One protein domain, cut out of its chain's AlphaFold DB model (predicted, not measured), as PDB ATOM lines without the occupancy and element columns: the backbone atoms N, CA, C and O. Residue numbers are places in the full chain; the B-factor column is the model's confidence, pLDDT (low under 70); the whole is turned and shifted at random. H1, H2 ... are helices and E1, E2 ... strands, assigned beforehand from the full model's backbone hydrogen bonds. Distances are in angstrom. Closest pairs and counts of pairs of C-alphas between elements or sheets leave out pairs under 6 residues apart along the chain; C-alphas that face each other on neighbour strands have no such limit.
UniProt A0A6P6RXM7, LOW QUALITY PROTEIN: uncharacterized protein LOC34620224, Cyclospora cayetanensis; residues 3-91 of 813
ATOM      1  N   ILE A   3     143.967 214.730 234.084       93.81
ATOM      2  CA  ILE A   3     142.711 214.028 233.803       93.81
ATOM      3  C   ILE A   3     141.691 215.042 233.291       93.81
ATOM      4  O   ILE A   3     141.321 215.968 234.009       93.81
ATOM      5  N   ASN A   4     141.231 214.851 232.059       93.88
ATOM      6  CA  ASN A   4     140.228 215.690 231.415       93.88
ATOM      7  C   ASN A   4     138.912 214.908 231.358       93.88
ATOM      8  O   ASN A   4     138.778 213.978 230.561       93.88
ATOM      9  N   CYS A   5     137.952 215.277 232.198       93.69
ATOM     10  CA  CYS A   5     136.617 214.692 232.231       93.69
ATOM     11  C   CYS A   5     135.681 215.501 231.327       93.69
ATOM     12  O   CYS A   5     135.617 216.728 231.438       93.69
ATOM     13  N   THR A   6     134.947 214.828 230.443       92.19
ATOM     14  CA  THR A   6     133.929 215.432 229.579       92.19
ATOM     15  C   THR A   6     132.606 214.677 229.713       92.19
ATOM     16  O   THR A   6     132.528 213.480 229.451       92.19
ATOM     17  N   THR A   7     131.550 215.371 230.134       89.69
ATOM     18  CA  THR A   7     130.247 214.770 230.462       89.69
ATOM     19  C   THR A   7     129.158 215.352 229.576       89.69
ATOM     20  O   THR A   7     129.048 216.571 229.429       89.69
ATOM     21  N   TRP A   8     128.330 214.486 228.993       86.19
ATOM     22  CA  TRP A   8     127.190 214.908 228.184       86.19
ATOM     23  C   TRP A   8     125.904 214.932 229.022       86.19
ATOM     24  O   TRP A   8     125.528 213.935 229.643       86.19
ATOM     25  N   ALA A   9     125.238 216.091 229.056       75.38
ATOM     26  CA  ALA A   9     124.069 216.334 229.904       75.38
ATOM     27  C   ALA A   9     122.831 215.513 229.496       75.38
ATOM     28  O   ALA A   9     122.095 215.042 230.363       75.38
ATOM     29  N   SER A  10     122.631 215.305 228.192       69.25
ATOM     30  CA  SER A  10     121.520 214.533 227.619       69.25
ATOM     31  C   SER A  10     121.664 213.040 227.925       69.25
ATOM     32  O   SER A  10     122.776 212.513 227.843       69.25
ATOM     33  N   ASP A  11     120.564 212.346 228.255       66.75
ATOM     34  CA  ASP A  11     120.570 210.887 228.124       66.75
ATOM     35  C   ASP A  11     120.529 210.489 226.648       66.75
ATOM     36  O   ASP A  11     119.789 211.036 225.834       66.75
ATOM     37  N   SER A  12     121.398 209.547 226.319       66.81
ATOM     38  CA  SER A  12     121.869 209.244 224.975       66.81
ATOM     39  C   SER A  12     121.863 207.737 224.701       66.81
ATOM     40  O   SER A  12     122.489 207.262 223.747       66.81
ATOM     41  N   HIS A  13     121.184 206.963 225.561       73.69
ATOM     42  CA  HIS A  13     121.081 205.502 225.510       73.69
ATOM     43  C   HIS A  13     122.452 204.808 225.378       73.69
ATOM     44  O   HIS A  13     122.634 203.844 224.629       73.69
ATOM     45  N   GLY A  14     123.453 205.337 226.090       74.81
ATOM     46  CA  GLY A  14     124.822 204.816 226.109       74.81
ATOM     47  C   GLY A  14     125.690 205.173 224.895       74.81
ATOM     48  O   GLY A  14     126.782 204.611 224.760       74.81
ATOM     49  N   LEU A  15     125.255 206.083 224.017       85.31
ATOM     50  CA  LEU A  15     126.120 206.731 223.022       85.31
ATOM     51  C   LEU A  15     126.828 207.957 223.622       85.31
ATOM     52  O   LEU A  15     126.321 208.593 224.543       85.31
ATOM     53  N   PHE A  16     127.983 208.319 223.070       87.44
ATOM     54  CA  PHE A  16     128.625 209.612 223.313       87.44
ATOM     55  C   PHE A  16     128.971 210.225 221.958       87.44
ATOM     56  O   PHE A  16     129.571 209.552 221.124       87.44
ATOM     57  N   ASP A  17     128.544 211.459 221.710       89.00
ATOM     58  CA  ASP A  17     128.807 212.148 220.447       89.00
ATOM     59  C   ASP A  17     130.140 212.903 220.537       89.00
ATOM     60  O   ASP A  17     130.229 213.970 221.146       89.00
ATOM     61  N   TYR A  18     131.192 212.336 219.936       87.81
ATOM     62  CA  TYR A  18     132.555 212.884 219.989       87.81
ATOM     63  C   TYR A  18     132.736 214.153 219.133       87.81
ATOM     64  O   TYR A  18     133.828 214.722 219.106       87.81
ATOM     65  N   GLU A  19     131.685 214.600 218.439       86.62
ATOM     66  CA  GLU A  19     131.628 215.859 217.687       86.62
ATOM     67  C   GLU A  19     130.763 216.929 218.384       86.62
ATOM     68  O   GLU A  19     130.746 218.085 217.951       86.62
ATOM     69  N   SER A  20     130.081 216.590 219.488       86.06
ATOM     70  CA  SER A  20     129.266 217.543 220.249       86.06
ATOM     71  C   SER A  20     130.114 218.645 220.891       86.06
ATOM     72  O   SER A  20     131.080 218.390 221.616       86.06
ATOM     73  N   ARG A  21     129.698 219.900 220.684       85.19
ATOM     74  CA  ARG A  21     130.237 221.065 221.404       85.19
ATOM     75  C   ARG A  21     129.585 221.259 222.779       85.19
ATOM     76  O   ARG A  21     130.210 221.846 223.656       85.19
ATOM     77  N   ASN A  22     128.365 220.750 222.974       86.19
ATOM     78  CA  ASN A  22     127.600 220.883 224.215       86.19
ATOM     79  C   ASN A  22     127.928 219.725 225.176       86.19
ATOM     80  O   ASN A  22     127.213 218.722 225.242       86.19
ATOM     81  N   VAL A  23     129.057 219.858 225.875       88.50
ATOM     82  CA  VAL A  23     129.528 218.935 226.919       88.50
ATOM     83  C   VAL A  23     130.152 219.727 228.068       88.50
ATOM     84  O   VAL A  23     130.927 220.657 227.835       88.50
ATOM     85  N   ALA A  24     129.860 219.340 229.308       88.94
ATOM     86  CA  ALA A  24     130.544 219.873 230.482       88.94
ATOM     87  C   ALA A  24     131.984 219.339 230.502       88.94
ATOM     88  O   ALA A  24     132.198 218.145 230.281       88.94
ATOM     89  N   LYS A  25     132.979 220.201 230.740       91.69
ATOM     90  CA  LYS A  25     134.404 219.826 230.746       91.69
ATOM     91  C   LYS A  25     135.045 220.238 232.064       91.69
ATOM     92  O   LYS A  25     134.923 221.395 232.455       91.69
ATOM     93  N   LYS A  26     135.760 219.322 232.718       92.75
ATOM     94  CA  LYS A  26     136.498 219.592 233.960       92.75
ATOM     95  C   LYS A  26     137.878 218.942 233.905       92.75
ATOM     96  O   LYS A  26     138.004 217.787 233.505       92.75
ATOM     97  N   THR A  27     138.907 219.690 234.291       93.56
ATOM     98  CA  THR A  27     140.310 219.279 234.159       93.56
ATOM     99  C   THR A  27     140.982 219.230 235.522       93.56
ATOM    100  O   THR A  27     140.973 220.211 236.260       93.56
ATOM    101  N   TYR A  28     141.613 218.100 235.824       92.31
ATOM    102  CA  TYR A  28     142.336 217.839 237.061       92.31
ATOM    103  C   TYR A  28     143.832 217.691 236.790       92.31
ATOM    104  O   TYR A  28     144.245 216.942 235.902       92.31
ATOM    105  N   ARG A  29     144.663 218.367 237.590       92.06
ATOM    106  CA  ARG A  29     146.122 218.199 237.608       92.06
ATOM    107  C   ARG A  29     146.521 217.563 238.937       92.06
ATOM    108  O   ARG A  29     146.548 218.228 239.964       92.06
ATOM    109  N   ILE A  30     146.835 216.274 238.897       88.88
ATOM    110  CA  ILE A  30     147.142 215.448 240.068       88.88
ATOM    111  C   ILE A  30     148.656 215.243 240.165       88.88
ATOM    112  O   ILE A  30     149.304 214.849 239.190       88.88
ATOM    113  N   SER A  31     149.223 215.497 241.345       85.06
ATOM    114  CA  SER A  31     150.675 215.470 241.578       85.06
ATOM    115  C   SER A  31     151.297 214.072 241.649       85.06
ATOM    116  O   SER A  31     152.520 213.991 241.639       85.06
ATOM    117  N   CYS A  32     150.492 212.999 241.642       81.94
ATOM    118  CA  CYS A  32     150.955 211.606 241.753       81.94
ATOM    119  C   CYS A  32     151.741 211.358 243.054       81.94
ATOM    120  O   CYS A  32     152.905 210.975 243.027       81.94
ATOM    121  N   MET A  33     151.088 211.662 244.179       79.62
ATOM    122  CA  MET A  33     151.624 211.563 245.548       79.62
ATOM    123  C   MET A  33     150.911 210.499 246.397       79.62
ATOM    124  O   MET A  33     151.353 210.220 247.501       79.62
ATOM    125  N   ARG A  34     149.792 209.953 245.905       82.44
ATOM    126  CA  ARG A  34     149.022 208.870 246.527       82.44
ATOM    127  C   ARG A  34     149.037 207.658 245.599       82.44
ATOM    128  O   ARG A  34     149.110 207.822 244.372       82.44
ATOM    129  N   ASP A  35     148.909 206.474 246.181       86.69
ATOM    130  CA  ASP A  35     148.898 205.218 245.431       86.69
ATOM    131  C   ASP A  35     147.575 204.988 244.700       86.69
ATOM    132  O   ASP A  35     147.584 204.438 243.603       86.69
ATOM    133  N   ALA A  36     146.443 205.466 245.228       90.19
ATOM    134  CA  ALA A  36     145.141 205.304 244.584       90.19
ATOM    135  C   ALA A  36     144.329 206.610 244.499       90.19
ATOM    136  O   ALA A  36     144.280 207.419 245.427       90.19
ATOM    137  N   TYR A  37     143.664 206.784 243.356       92.25
ATOM    138  CA  TYR A  37     142.725 207.861 243.057       92.25
ATOM    139  C   TYR A  37     141.453 207.275 242.436       92.25
ATOM    140  O   TYR A  37     141.531 206.387 241.583       92.25
ATOM    141  N   CYS A  38     140.289 207.814 242.784       91.56
ATOM    142  CA  CYS A  38     139.013 207.407 242.198       91.56
ATOM    143  C   CYS A  38     138.371 208.582 241.451       91.56
ATOM    144  O   CYS A  38     138.356 209.715 241.934       91.56
ATOM    145  N   CYS A  39     137.852 208.315 240.252       91.56
ATOM    146  CA  CYS A  39     137.028 209.254 239.499       91.56
ATOM    147  C   CYS A  39     135.556 208.927 239.760       91.56
ATOM    148  O   CYS A  39     135.101 207.834 239.425       91.56
ATOM    149  N   MET A  40     134.804 209.877 240.309       89.62
ATOM    150  CA  MET A  40     133.388 209.722 240.648       89.62
ATOM    151  C   MET A  40     132.526 210.745 239.913       89.62
ATOM    152  O   MET A  40     133.020 211.750 239.408       89.62
ATOM    153  N   ARG A  41     131.217 210.509 239.875       86.69
ATOM    154  CA  ARG A  41     130.214 211.468 239.411       86.69
ATOM    155  C   ARG A  41     129.141 211.643 240.472       86.69
ATOM    156  O   ARG A  41     128.629 210.647 240.966       86.69
ATOM    157  N   VAL A  42     128.782 212.888 240.762       84.50
ATOM    158  CA  VAL A  42     127.657 213.264 241.624       84.50
ATOM    159  C   VAL A  42     126.675 214.031 240.740       84.50
ATOM    160  O   VAL A  42     126.958 215.139 240.279       84.50
ATOM    161  N   GLY A  43     125.559 213.388 240.385       79.31
ATOM    162  CA  GLY A  43     124.618 213.914 239.388       79.31
ATOM    163  C   GLY A  43     125.263 214.116 238.006       79.31
ATOM    164  O   GLY A  43     125.528 213.149 237.280       79.31
ATOM    165  N   SER A  44     125.508 215.376 237.635       77.44
ATOM    166  CA  SER A  44     126.169 215.773 236.376       77.44
ATOM    167  C   SER A  44     127.643 216.161 236.540       77.44
ATOM    168  O   SER A  44     128.367 216.212 235.543       77.44
ATOM    169  N   GLU A  45     128.107 216.425 237.763       85.31
ATOM    170  CA  GLU A  45     129.484 216.846 238.023       85.31
ATOM    171  C   GLU A  45     130.403 215.642 238.255       85.31
ATOM    172  O   GLU A  45     130.024 214.666 238.898       85.31
ATOM    173  N   VAL A  46     131.627 215.707 237.726       90.62
ATOM    174  CA  VAL A  46     132.656 214.673 237.903       90.62
ATOM    175  C   VAL A  46     133.715 215.182 238.875       90.62
ATOM    176  O   VAL A  46     134.235 216.286 238.701       90.62
ATOM    177  N   SER A  47     134.050 214.370 239.873       90.56
ATOM    178  CA  SER A  47     135.098 214.619 240.861       90.56
ATOM    179  C   SER A  47     136.234 213.600 240.738       90.56
ATOM    180  O   SER A  47     136.055 212.496 240.218       90.56
ATOM    181  N   VAL A  48     137.429 213.981 241.196       91.50
ATOM    182  CA  VAL A  48     138.561 213.063 241.370       91.50
ATOM    183  C   VAL A  48     139.228 213.366 242.707       91.50
ATOM    184  O   VAL A  48     139.601 214.511 242.956       91.50
ATOM    185  N   CYS A  49     139.369 212.341 243.540       90.25
ATOM    186  CA  CYS A  49     139.900 212.394 244.905       90.25
ATOM    187  C   CYS A  49     140.758 211.141 245.179       90.25
ATOM    188  O   CYS A  49     141.012 210.355 244.258       90.25
ATOM    189  N   ALA A  50     141.239 210.947 246.409       89.50
ATOM    190  CA  ALA A  50     141.759 209.649 246.838       89.50
ATOM    191  C   ALA A  50     140.681 208.564 246.753       89.50
ATOM    192  O   ALA A  50     139.484 208.835 246.677       89.50
ATOM    193  N   ASP A  51     141.138 207.321 246.785       86.75
ATOM    194  CA  ASP A  51     140.281 206.139 246.852       86.75
ATOM    195  C   ASP A  51     139.566 206.009 248.215       86.75
ATOM    196  O   ASP A  51     138.406 205.612 248.264       86.75
ATOM    197  N   GLU A  52     140.224 206.440 249.297       85.38
ATOM    198  CA  GLU A  52     139.680 206.530 250.665       85.38
ATOM    199  C   GLU A  52     138.582 207.605 250.757       85.38
ATOM    200  O   GLU A  52     137.424 207.288 251.019       85.38
ATOM    201  N   GLU A  53     138.921 208.852 250.402       86.12
ATOM    202  CA  GLU A  53     137.985 209.987 250.277       86.12
ATOM    203  C   GLU A  53     136.770 209.628 249.391       86.12
ATOM    204  O   GLU A  53     135.643 210.057 249.640       86.12
ATOM    205  N   ALA A  54     136.976 208.812 248.348       83.94
ATOM    206  CA  ALA A  54     135.901 208.314 247.496       83.94
ATOM    207  C   ALA A  54     135.016 207.269 248.185       83.94
ATOM    208  O   ALA A  54     133.800 207.304 248.007       83.94
ATOM    209  N   ALA A  55     135.591 206.345 248.955       83.38
ATOM    210  CA  ALA A  55     134.826 205.352 249.701       83.38
ATOM    211  C   ALA A  55     133.893 206.026 250.721       83.38
ATOM    212  O   ALA A  55     132.708 205.699 250.760       83.38
ATOM    213  N   GLU A  56     134.384 207.021 251.463       83.25
ATOM    214  CA  GLU A  56     133.593 207.821 252.411       83.25
ATOM    215  C   GLU A  56     132.461 208.599 251.718       83.25
ATOM    216  O   GLU A  56     131.305 208.573 252.155       83.25
ATOM    217  N   LEU A  57     132.754 209.250 250.585       79.69
ATOM    218  CA  LEU A  57     131.757 209.982 249.797       79.69
ATOM    219  C   LEU A  57     130.702 209.056 249.167       79.69
ATOM    220  O   LEU A  57     129.535 209.434 249.071       79.69
ATOM    221  N   LEU A  58     131.068 207.834 248.773       78.56
ATOM    222  CA  LEU A  58     130.123 206.835 248.262       78.56
ATOM    223  C   LEU A  58     129.307 206.173 249.379       78.56
ATOM    224  O   LEU A  58     128.177 205.766 249.131       78.56
ATOM    225  N   GLN A  59     129.841 206.067 250.597       78.50
ATOM    226  CA  GLN A  59     129.103 205.563 251.759       78.50
ATOM    227  C   GLN A  59     128.095 206.598 252.271       78.50
ATOM    228  O   GLN A  59     126.919 206.279 252.416       78.50
ATOM    229  N   SER A  60     128.510 207.850 252.465       75.38
ATOM    230  CA  SER A  60     127.629 208.936 252.928       75.38
ATOM    231  C   SER A  60     126.458 209.203 251.972       75.38
ATOM    232  O   SER A  60     125.307 209.245 252.403       75.38
ATOM    233  N   ASN A  61     126.705 209.279 250.658       69.19
ATOM    234  CA  ASN A  61     125.640 209.504 249.670       69.19
ATOM    235  C   ASN A  61     124.693 208.298 249.470       69.19
ATOM    236  O   ASN A  61     123.658 208.456 248.831       69.19
ATOM    237  N   ARG A  62     124.973 207.113 250.039       65.81
ATOM    238  CA  ARG A  62     124.003 205.992 250.063       65.81
ATOM    239  C   ARG A  62     122.848 206.198 251.049       65.81
ATOM    240  O   ARG A  62     121.899 205.423 251.002       65.81
ATOM    241  N   HIS A  63     122.923 207.212 251.911       56.50
ATOM    242  CA  HIS A  63     121.906 207.527 252.921       56.50
ATOM    243  C   HIS A  63     121.103 208.812 252.621       56.50
ATOM    244  O   HIS A  63     120.322 209.250 253.464       56.50
ATOM    245  N   HIS A  64     121.266 209.415 251.435       55.19
ATOM    246  CA  HIS A  64     120.492 210.583 251.002       55.19
ATOM    247  C   HIS A  64     119.803 210.336 249.653       55.19
ATOM    248  O   HIS A  64     120.458 210.284 248.613       55.19
ATOM    249  N   ASP A  65     118.468 210.285 249.664       51.53
ATOM    250  CA  ASP A  65     117.585 209.974 248.521       51.53
ATOM    251  C   ASP A  65     117.525 211.055 247.410       51.53
ATOM    252  O   ASP A  65     116.510 211.211 246.733       51.53
ATOM    253  N   GLY A  66     118.591 211.844 247.222       55.91
ATOM    254  CA  GLY A  66     118.607 213.015 246.331       55.91
ATOM    255  C   GLY A  66     119.700 213.044 245.258       55.91
ATOM    256  O   GLY A  66     119.473 213.619 244.193       55.91
ATOM    257  N   LEU A  67     120.882 212.457 245.494       58.66
ATOM    258  CA  LEU A  67     122.007 212.532 244.549       58.66
ATOM    259  C   LEU A  67     122.715 211.183 244.377       58.66
ATOM    260  O   LEU A  67     123.465 210.741 245.241       58.66
ATOM    261  N   GLU A  68     122.569 210.576 243.194       70.56
ATOM    262  CA  GLU A  68     123.377 209.415 242.806       70.56
ATOM    263  C   GLU A  68     124.867 209.792 242.679       70.56
ATOM    264  O   GLU A  68     125.327 210.274 241.635       70.56
ATOM    265  N   ALA A  69     125.631 209.522 243.738       77.19
ATOM    266  CA  ALA A  69     127.083 209.416 243.691       77.19
ATOM    267  C   ALA A  69     127.482 208.049 243.105       77.19
ATOM    268  O   ALA A  69     127.114 206.998 243.629       77.19
ATOM    269  N   ARG A  70     128.232 208.045 241.998       83.25
ATOM    270  CA  ARG A  70     128.646 206.829 241.275       83.25
ATOM    271  C   ARG A  70     130.144 206.856 240.989       83.25
ATOM    272  O   ARG A  70     130.632 207.780 240.337       83.25
ATOM    273  N   ALA A  71     130.866 205.816 241.403       87.88
ATOM    274  CA  ALA A  71     132.234 205.582 240.946       87.88
ATOM    275  C   ALA A  71     132.246 205.316 239.430       87.88
ATOM    276  O   ALA A  71     131.434 204.537 238.929       87.88
ATOM    277  N   LEU A  72     133.158 205.962 238.700       90.19
ATOM    278  CA  LEU A  72     133.315 205.793 237.254       90.19
ATOM    279  C   LEU A  72     134.499 204.884 236.914       90.19
ATOM    280  O   LEU A  72     134.344 203.942 236.144       90.19
ATOM    281  N   LEU A  73     135.681 205.167 237.466       92.44
ATOM    282  CA  LEU A  73     136.881 204.337 237.328       92.44
ATOM    283  C   LEU A  73     137.860 204.590 238.478       92.44
ATOM    284  O   LEU A  73     137.806 205.635 239.130       92.44
ATOM    285  N   ARG A  74     138.770 203.640 238.690       92.50
ATOM    286  CA  ARG A  74     139.820 203.689 239.712       92.50
ATOM    287  C   ARG A  74     141.190 203.746 239.040       92.50
ATOM    288  O   ARG A  74     141.400 203.115 238.004       92.50
ATOM    289  N   ILE A  75     142.120 204.500 239.612       93.31
ATOM    290  CA  ILE A  75     143.496 204.654 239.127       93.31
ATOM    291  C   ILE A  75     144.424 204.302 240.287       93.31
ATOM    292  O   ILE A  75     144.530 205.077 241.234       93.31
ATOM    293  N   ALA A  76     145.082 203.147 240.223       92.31
ATOM    294  CA  ALA A  76     145.935 202.635 241.296       92.31
ATOM    295  C   ALA A  76     147.379 202.437 240.822       92.31
ATOM    296  O   ALA A  76     147.614 202.098 239.662       92.31
ATOM    297  N   TRP A  77     148.345 202.649 241.708       91.38
ATOM    298  CA  TRP A  77     149.758 202.378 241.490       91.38
ATOM    299  C   TRP A  77     150.025 200.881 241.672       91.38
ATOM    300  O   TRP A  77     149.787 200.322 242.738       91.38
ATOM    301  N   ILE A  78     150.454 200.221 240.596       90.06
ATOM    302  CA  ILE A  78     150.689 198.777 240.510       90.06
ATOM    303  C   ILE A  78     151.936 198.571 239.634       90.06
ATOM    304  O   ILE A  78     152.063 199.182 238.569       90.06
ATOM    305  N   ASP A  79     152.880 197.741 240.077       86.25
ATOM    306  CA  ASP A  79     154.089 197.347 239.332       86.25
ATOM    307  C   ASP A  79     154.854 198.528 238.689       86.25
ATOM    308  O   ASP A  79     155.174 198.536 237.488       86.25
ATOM    309  N   GLY A  80     155.095 199.575 239.487       84.38
ATOM    310  CA  GLY A  80     155.880 200.760 239.109       84.38
ATOM    311  C   GLY A  80     155.188 201.758 238.164       84.38
ATOM    312  O   GLY A  80     155.849 202.659 237.624       84.38
ATOM    313  N   ALA A  81     153.879 201.626 237.933       87.50
ATOM    314  CA  ALA A  81     153.097 202.577 237.145       87.50
ATOM    315  C   ALA A  81     151.674 202.761 237.689       87.50
ATOM    316  O   ALA A  81     151.184 201.962 238.473       87.50
ATOM    317  N   TYR A  82     150.977 203.795 237.217       91.19
ATOM    318  CA  TYR A  82     149.532 203.882 237.417       91.19
ATOM    319  C   TYR A  82     148.810 202.987 236.410       91.19
ATOM    320  O   TYR A  82     149.098 203.029 235.215       91.19
ATOM    321  N   CYS A  83     147.841 202.224 236.892       91.94
ATOM    322  CA  CYS A  83     146.949 201.377 236.118       91.94
ATOM    323  C   CYS A  83     145.508 201.866 236.292       91.94
ATOM    324  O   CYS A  83     145.112 202.257 237.390       91.94
ATOM    325  N   VAL A  84     144.710 201.831 235.222       93.12
ATOM    326  CA  VAL A  84     143.264 202.101 235.280       93.12
ATOM    327  C   VAL A  84     142.516 200.792 235.459       93.12
ATOM    328  O   VAL A  84     142.732 199.847 234.702       93.12
ATOM    329  N   LEU A  85     141.619 200.758 236.438       91.56
ATOM    330  CA  LEU A  85     140.759 199.630 236.761       91.56
ATOM    331  C   LEU A  85     139.284 200.052 236.639       91.56
ATOM    332  O   LEU A  85     138.958 201.224 236.873       91.56
ATOM    333  N   PRO A  86     138.367 199.118 236.323       88.56
ATOM    334  CA  PRO A  86     136.954 199.333 236.611       88.56
ATOM    335  C   PRO A  86     136.752 199.623 238.112       88.56
ATOM    336  O   PRO A  86     137.567 199.184 238.933       88.56
ATOM    337  N   PRO A  87     135.693 200.358 238.494       81.44
ATOM    338  CA  PRO A  87     135.358 200.530 239.901       81.44
ATOM    339  C   PRO A  87     135.075 199.152 240.529       81.44
ATOM    340  O   PRO A  87     134.583 198.261 239.824       81.44
ATOM    341  N   PRO A  88     135.387 198.944 241.822       68.81
ATOM    342  CA  PRO A  88     135.104 197.678 242.484       68.81
ATOM    343  C   PRO A  88     133.611 197.357 242.370       68.81
ATOM    344  O   PRO A  88     132.759 198.227 242.566       68.81
ATOM    345  N   ALA A  89     133.291 196.107 242.032       57.56
ATOM    346  CA  ALA A  89     131.910 195.652 242.016       57.56
ATOM    347  C   ALA A  89     131.353 195.773 243.439       57.56
ATOM    348  O   ALA A  89     131.884 195.157 244.362       57.56
ATOM    349  N   VAL A  90     130.311 196.587 243.614       49.75
ATOM    350  CA  VAL A  90     129.693 196.815 244.925       49.75
ATOM    351  C   VAL A  90     128.941 195.549 245.317       49.75
ATOM    352  O   VAL A  90     127.786 195.351 244.937       49.75
ATOM    353  N   SER A  91     129.624 194.660 246.036       33.47
ATOM    354  CA  SER A  91     129.043 193.434 246.563       33.47
ATOM    355  C   SER A  91     127.860 193.774 247.466       33.47
ATOM    356  O   SER A  91     127.954 194.585 248.389       33.47
TER     357      SER A  91
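Overview. This is residues 3 to 91 of the 813 residues of the protein "LOW QUALITY PROTEIN: uncharacterized protein LOC34620224" of Cyclospora cayetanensis (UniProt A0A6P6RXM7). A strongly twisted sheet of four strands has helix H1 over one face and the hairpin E1 and E2 partly over the other, near strand E4, as a small, incomplete sandwich. A long loop, residues 8 to 23, joins E1 to E2. The 89 printed residues hold E1, E2, E3, E4, H1, E5 and E6 in that order, a mixed class; both sheets, E4 - E3 - E5 - E6 and E1 - E2, are antiparallel. The whole is only just compact, close to loose, with a radius of gyration of the C-alphas of 14.2 A and spans of 37 by 33 by 22 A.

Along the chain. E1, residues 3 to 7, begins at C-alpha 3 (142.711, 214.028, 233.803). E2 is residues 24 to 29, E3 36 to 42, 19.4 A long, and E4 45 to 50. H1, residues 51 to 63, is 19.4 A long. E5, residues 69 to 78, 26.1 A, bends by 52 degrees at residue 72. E6, residues 81 to 85, ends at C-alpha 85 (140.759, 199.630, 236.761).

Arrangement. In hairpin E1 and E2, N 5 and O 26 are 2.8 A apart. This sheet and the larger one form a sandwich, two sheets face to face, the parts that face each other 10.2 A centre to centre; the closest C-alphas of E1 and E4 are those of Cys 5 and Val 46, 6.9 A apart. Within hydrogen-bond range are N 40 and O 47, 2.9 A, in hairpin E3 and E4; N 39 and O 73, 2.9 A, across the neighbours E3 and E5; and N 76 and O 83, 3.0 A, in hairpin E5 and E6. H1 is on the larger sheet, two layers, at a height of 9.2 A, over E3 and E5 and along the strands, 16 degrees to E3 on the local plane; the closest C-alphas of H1 and E5 are Leu 58 and Ala 69, 6.1 A. E4, H1 and E5 form a split strand-helix-strand unit, two strands running the same way with E3 between them, its crossover right-handed. In H1, 7 of 9 O i to N i+4 pairs are within hydrogen-bond range.

Size, cuts and confidence. The C-alphas farthest apart, Asp 65 and Gly 80, are 40.5 A apart. The printed part has no cut; E1 to E2 is a long link. The pLDDT is under 70 at residues 10 to 12, 61 to 67 and 88 to 91.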